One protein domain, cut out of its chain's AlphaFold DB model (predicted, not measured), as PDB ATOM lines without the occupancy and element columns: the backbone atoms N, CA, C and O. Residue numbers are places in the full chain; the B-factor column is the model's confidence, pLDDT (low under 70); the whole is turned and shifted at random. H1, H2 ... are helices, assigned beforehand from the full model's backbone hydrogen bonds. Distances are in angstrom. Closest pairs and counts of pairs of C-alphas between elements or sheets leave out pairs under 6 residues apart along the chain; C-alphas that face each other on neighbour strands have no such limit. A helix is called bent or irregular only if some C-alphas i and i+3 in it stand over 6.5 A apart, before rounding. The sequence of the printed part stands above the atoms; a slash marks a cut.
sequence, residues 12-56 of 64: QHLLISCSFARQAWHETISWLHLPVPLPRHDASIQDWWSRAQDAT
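What this domain is: This is residues 12 to 56 of the 64 residues of the protein "zf-RVT domain-containing protein" of Hordeum vulgare subsp. vulgare (UniProt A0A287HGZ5). The domain is a small flat slab with two longer helices, H2 and H3, along its opposite sides, running roughly the same way, and the long link between them passes back through the gap. The short helix H1 sits at the end where both longer helices begin, and it bridges them there. The printed part has 45 residues with three named helices in the order H1, H2, H3 and no named strand; the class is all helix. It is compact, with a radius of gyration of the C-alphas of 9.9 A, and spans 24 by 21 by 11 A.

Where its parts are: H1 takes residues 12 to 17 and begins with C-alpha 12 at (209.336, 138.845, 167.391). It is irregular, but only just: C-alphas 14 and 17 are 6.6 A apart. H2, the longest helix, takes residues 19 to 31 and measures 18.5 A from first to last C-alpha. H3 takes residues 45 to 55, measures 15.4 A and ends with C-alpha 55 at (212.830, 151.565, 150.966).

How they stand to each other: H1 and H2 touch only at the corner by their link, about perpendicular at 78 degrees; H2 does so with residues 21 to 22 alone. Their closest C-alphas, those of Leu 15 and Ala 21, are 6.0 A apart. H1 and H3 only just touch, with 3 pairs of C-alphas within 8 A, the closest being those of Gln 12 and Ile 45 at 6.5 A. They run the same way at a steep tilt of 57 degrees. H2 and H3 are apart. In H1, H2 and H3 every backbone O i to N i+4 pair is within hydrogen-bond range.

The domain as a whole: The two C-alphas farthest apart, those of Phe 20 and Asp 54, are 24.9 A from each other. The printed part has no cut. The link from H1 to H2 is tight; that from H2 to H3, residues 32 to 44, is long. The mean pLDDT of the printed part is 84.5, and residues 41 to 42 are under 70.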
ATOM      1  N   GLN A  12     208.160 138.666 168.245       86.62
ATOM      2  CA  GLN A  12     209.336 138.845 167.391       86.62
ATOM      3  C   GLN A  12     209.563 137.629 166.485       86.62
ATOM      4  O   GLN A  12     209.741 137.780 165.277       86.62
ATOM      5  N   HIS A  13     209.515 136.418 167.046       88.62
ATOM      6  CA  HIS A  13     209.686 135.208 166.257       88.62
ATOM      7  C   HIS A  13     208.537 135.030 165.253       88.62
ATOM      8  O   HIS A  13     208.803 134.832 164.075       88.62
ATOM      9  N   LEU A  14     207.276 135.170 165.672       90.25
ATOM     10  CA  LEU A  14     206.100 134.992 164.811       90.25
ATOM     11  C   LEU A  14     206.062 135.945 163.615       90.25
ATOM     12  O   LEU A  14     205.576 135.551 162.563       90.25
ATOM     13  N   LEU A  15     206.550 137.179 163.760       86.50
ATOM     14  CA  LEU A  15     206.455 138.185 162.699       86.50
ATOM     15  C   LEU A  15     207.709 138.273 161.822       86.50
ATOM     16  O   LEU A  15     207.582 138.584 160.639       86.50
ATOM     17  N   ILE A  16     208.899 138.024 162.380       85.69
ATOM     18  CA  ILE A  16     210.179 138.348 161.728       85.69
ATOM     19  C   ILE A  16     211.045 137.106 161.499       85.69
ATOM     20  O   ILE A  16     211.540 136.892 160.392       85.69
ATOM     21  N   SER A  17     211.250 136.290 162.536       84.69
ATOM     22  CA  SER A  17     212.266 135.221 162.505       84.69
ATOM     23  C   SER A  17     211.724 133.874 162.020       84.69
ATOM     24  O   SER A  17     212.463 133.076 161.436       84.69
ATOM     25  N   CYS A  18     210.427 133.625 162.207       90.88
ATOM     26  CA  CYS A  18     209.769 132.378 161.845       90.88
ATOM     27  C   CYS A  18     209.915 132.106 160.343       90.88
ATOM     28  O   CYS A  18     209.635 132.959 159.499       90.88
ATOM     29  N   SER A  19     210.358 130.899 159.988       89.88
ATOM     30  CA  SER A  19     210.484 130.456 158.593       89.88
ATOM     31  C   SER A  19     209.162 130.550 157.830       89.88
ATOM     32  O   SER A  19     209.147 131.073 156.719       89.88
ATOM     33  N   PHE A  20     208.057 130.127 158.451       91.31
ATOM     34  CA  PHE A  20     206.719 130.230 157.870       91.31
ATOM     35  C   PHE A  20     206.316 131.691 157.623       91.31
ATOM     36  O   PHE A  20     205.882 132.044 156.529       91.31
ATOM     37  N   ALA A  21     206.519 132.567 158.611       89.81
ATOM     38  CA  ALA A  21     206.183 133.983 158.482       89.81
ATOM     39  C   ALA A  21     206.998 134.676 157.384       89.81
ATOM     40  O   ALA A  21     206.452 135.448 156.601       89.81
ATOM     41  N   ARG A  22     208.294 134.359 157.267       88.38
ATOM     42  CA  ARG A  22     209.147 134.883 156.189       88.38
ATOM     43  C   ARG A  22     208.648 134.478 154.807       88.38
ATOM     44  O   ARG A  22     208.678 135.305 153.898       88.38
ATOM     45  N   GLN A  23     208.168 133.246 154.650       90.81
ATOM     46  CA  GLN A  23     207.556 132.807 153.400       90.81
ATOM     47  C   GLN A  23     206.272 133.596 153.108       90.81
ATOM     48  O   GLN A  23     206.126 134.120 152.010       90.81
ATOM     49  N   ALA A  24     205.389 133.767 154.097       90.75
ATOM     50  CA  ALA A  24     204.171 134.563 153.932       90.75
ATOM     51  C   ALA A  24     204.471 136.025 153.547       90.75
ATOM     52  O   ALA A  24     203.816 136.579 152.662       90.75
ATOM     53  N   TRP A  25     205.493 136.638 154.155       88.38
ATOM     54  CA  TRP A  25     205.959 137.973 153.781       88.38
ATOM     55  C   TRP A  25     206.504 138.021 152.359       88.38
ATOM     56  O   TRP A  25     206.181 138.954 151.632       88.38
ATOM     57  N   HIS A  26     207.292 137.026 151.952       88.31
ATOM     58  CA  HIS A  26     207.801 136.936 150.587       88.31
ATOM     59  C   HIS A  26     206.667 136.870 149.562       88.31
ATOM     60  O   HIS A  26     206.655 137.675 148.634       88.31
ATOM     61  N   GLU A  27     205.687 135.988 149.765       91.75
ATOM     62  CA  GLU A  27     204.519 135.881 148.883       91.75
ATOM     63  C   GLU A  27     203.716 137.188 148.844       91.75
ATOM     64  O   GLU A  27     203.390 137.689 147.771       91.75
ATOM     65  N   THR A  28     203.455 137.793 150.006       89.12
ATOM     66  CA  THR A  28     202.668 139.034 150.105       89.12
ATOM     67  C   THR A  28     203.376 140.212 149.431       89.12
ATOM     68  O   THR A  28     202.765 140.937 148.648       89.12
ATOM     69  N   ILE A  29     204.670 140.402 149.699       87.75
ATOM     70  CA  ILE A  29     205.478 141.480 149.108       87.75
ATOM     71  C   ILE A  29     205.631 141.273 147.599       87.75
ATOM     72  O   ILE A  29     205.531 142.240 146.845       87.75
ATOM     73  N   SER A  30     205.837 140.025 147.162       87.88
ATOM     74  CA  SER A  30     205.919 139.669 145.744       87.88
ATOM     75  C   SER A  30     204.611 139.981 145.020       87.88
ATOM     76  O   SER A  30     204.633 140.667 143.998       87.88
ATOM     77  N   TRP A  31     203.474 139.570 145.592       89.50
ATOM     78  CA  TRP A  31     202.146 139.828 145.037       89.50
ATOM     79  C   TRP A  31     201.812 141.323 144.963       89.50
ATOM     80  O   TRP A  31     201.223 141.780 143.987       89.50
ATOM     81  N   LEU A  32     202.225 142.103 145.966       85.81
ATOM     82  CA  LEU A  32     202.008 143.551 146.005       85.81
ATOM     83  C   LEU A  32     203.064 144.355 145.226       85.81
ATOM     84  O   LEU A  32     202.958 145.579 145.156       85.81
ATOM     85  N   HIS A  33     204.087 143.701 144.665       84.75
ATOM     86  CA  HIS A  33     205.241 144.345 144.027       84.75
ATOM     87  C   HIS A  33     205.886 145.446 144.890       84.75
ATOM     88  O   HIS A  33     206.361 146.464 144.379       84.75
ATOM     89  N   LEU A  34     205.896 145.258 146.214       82.81
ATOM     90  CA  LEU A  34     206.447 146.251 147.132       82.81
ATOM     91  C   LEU A  34     207.981 146.183 147.122       82.81
ATOM     92  O   LEU A  34     208.547 145.105 147.312       82.81
ATOM     93  N   PRO A  35     208.691 147.316 146.977       79.88
ATOM     94  CA  PRO A  35     210.151 147.357 147.036       79.88
ATOM     95  C   PRO A  35     210.650 147.357 148.494       79.88
ATOM     96  O   PRO A  35     211.462 148.190 148.887       79.88
ATOM     97  N   VAL A  36     210.132 146.449 149.323       83.06
ATOM     98  CA  VAL A  36     210.413 146.388 150.762       83.06
ATOM     99  C   VAL A  36     211.393 145.249 151.066       83.06
ATOM    100  O   VAL A  36     211.196 144.130 150.587       83.06
ATOM    101  N   PRO A  37     212.442 145.478 151.877       81.94
ATOM    102  CA  PRO A  37     213.314 144.407 152.338       81.94
ATOM    103  C   PRO A  37     212.554 143.407 153.216       81.94
ATOM    104  O   PRO A  37     211.807 143.780 154.124       81.94
ATOM    105  N   LEU A  38     212.807 142.118 152.987       83.44
ATOM    106  CA  LEU A  38     212.253 141.058 153.825       83.44
ATOM    107  C   LEU A  38     212.719 141.183 155.283       83.44
ATOM    108  O   LEU A  38     213.852 141.621 155.534       83.44
ATOM    109  N   PRO A  39     211.888 140.735 156.239       80.56
ATOM    110  CA  PRO A  39     212.303 140.614 157.625       80.56
ATOM    111  C   PRO A  39     213.532 139.703 157.732       80.56
ATOM    112  O   PRO A  39     213.540 138.575 157.232       80.56
ATOM    113  N   ARG A  40     214.594 140.208 158.368       75.50
ATOM    114  CA  ARG A  40     215.809 139.436 158.654       75.50
ATOM    115  C   ARG A  40     215.813 138.995 160.109       75.50
ATOM    116  O   ARG A  40     215.335 139.715 160.978       75.50
ATOM    117  N   HIS A  41     216.396 137.828 160.357       69.19
ATOM    118  CA  HIS A  41     216.423 137.185 161.670       69.19
ATOM    119  C   HIS A  41     217.169 137.997 162.747       69.19
ATOM    120  O   HIS A  41     216.916 137.828 163.935       69.19
ATOM    121  N   ASP A  42     218.096 138.866 162.346       69.31
ATOM    122  CA  ASP A  42     218.923 139.700 163.223       69.31
ATOM    123  C   ASP A  42     218.270 141.039 163.607       69.31
ATOM    124  O   ASP A  42     218.824 141.784 164.409       69.31
ATOM    125  N   ALA A  43     217.105 141.361 163.044       72.00
ATOM    126  CA  ALA A  43     216.485 142.667 163.210       72.00
ATOM    127  C   ALA A  43     215.294 142.644 164.166       72.00
ATOM    128  O   ALA A  43     214.443 141.756 164.095       72.00
ATOM    129  N   SER A  44     215.165 143.682 164.996       82.81
ATOM    130  CA  SER A  44     213.911 143.923 165.710       82.81
ATOM    131  C   SER A  44     212.779 144.248 164.722       82.81
ATOM    132  O   SER A  44     213.023 144.704 163.597       82.81
ATOM    133  N   ILE A  45     211.523 144.047 165.143       81.19
ATOM    134  CA  ILE A  45     210.344 144.477 164.366       81.19
ATOM    135  C   ILE A  45     210.459 145.961 163.979       81.19
ATOM    136  O   ILE A  45     210.162 146.325 162.842       81.19
ATOM    137  N   GLN A  46     210.922 146.807 164.902       83.94
ATOM    138  CA  GLN A  46     211.056 148.251 164.693       83.94
ATOM    139  C   GLN A  46     212.114 148.573 163.631       83.94
ATOM    140  O   GLN A  46     211.853 149.364 162.724       83.94
ATOM    141  N   ASP A  47     213.276 147.920 163.691       85.56
ATOM    142  CA  ASP A  47     214.359 148.126 162.722       85.56
ATOM    143  C   ASP A  47     213.980 147.633 161.327       85.56
ATOM    144  O   ASP A  47     214.350 148.227 160.311       85.56
ATOM    145  N   TRP A  48     213.256 146.515 161.243       85.25
ATOM    146  CA  TRP A  48     212.708 146.048 159.975       85.25
ATOM    147  C   TRP A  48     211.682 147.037 159.414       85.25
ATOM    148  O   TRP A  48     211.827 147.459 158.267       85.25
ATOM    149  N   TRP A  49     210.709 147.462 160.219       83.62
ATOM    150  CA  TRP A  49     209.654 148.372 159.775       83.62
ATOM    151  C   TRP A  49     210.190 149.746 159.349       83.62
ATOM    152  O   TRP A  49     209.733 150.317 158.360       83.62
ATOM    153  N   SER A  50     211.198 150.268 160.050       86.06
ATOM    154  CA  SER A  50     211.878 151.511 159.669       86.06
ATOM    155  C   SER A  50     212.519 151.393 158.278       86.06
ATOM    156  O   SER A  50     212.241 152.188 157.380       86.06
ATOM    157  N   ARG A  51     213.279 150.314 158.040       84.06
ATOM    158  CA  ARG A  51     213.904 150.048 156.732       84.06
ATOM    159  C   ARG A  51     212.881 149.806 155.622       84.06
ATOM    160  O   ARG A  51     213.127 150.189 154.482       84.06
ATOM    161  N   ALA A  52     211.749 149.180 155.940       84.12
ATOM    162  CA  ALA A  52     210.648 148.986 155.002       84.12
ATOM    163  C   ALA A  52     210.056 150.318 154.524       84.12
ATOM    164  O   ALA A  52     209.862 150.518 153.322       84.12
ATOM    165  N   GLN A  53     209.829 151.254 155.446       83.25
ATOM    166  CA  GLN A  53     209.330 152.591 155.121       83.25
ATOM    167  C   GLN A  53     210.336 153.403 154.298       83.25
ATOM    168  O   GLN A  53     209.946 154.050 153.321       83.25
ATOM    169  N   ASP A  54     211.622 153.338 154.648       82.56
ATOM    170  CA  ASP A  54     212.681 154.033 153.910       82.56
ATOM    171  C   ASP A  54     212.807 153.524 152.471       82.56
ATOM    172  O   ASP A  54     212.893 154.330 151.540       82.56
ATOM    173  N   ALA A  55     212.750 152.202 152.280       80.50
ATOM    174  CA  ALA A  55     212.830 151.565 150.966       80.50
ATOM    175  C   ALA A  55     211.585 151.805 150.094       80.50
ATOM    176  O   ALA A  55     211.649 151.693 148.868       80.50
ATOM    177  N   THR A  56     210.456 152.173 150.703       76.44
ATOM    178  CA  THR A  56     209.205 152.415 149.980       76.44
ATOM    179  C   THR A  56     209.163 153.836 149.408       76.44
ATOM    180  O   THR A  56     209.309 154.809 150.158       76.44
TER     181      THR A  56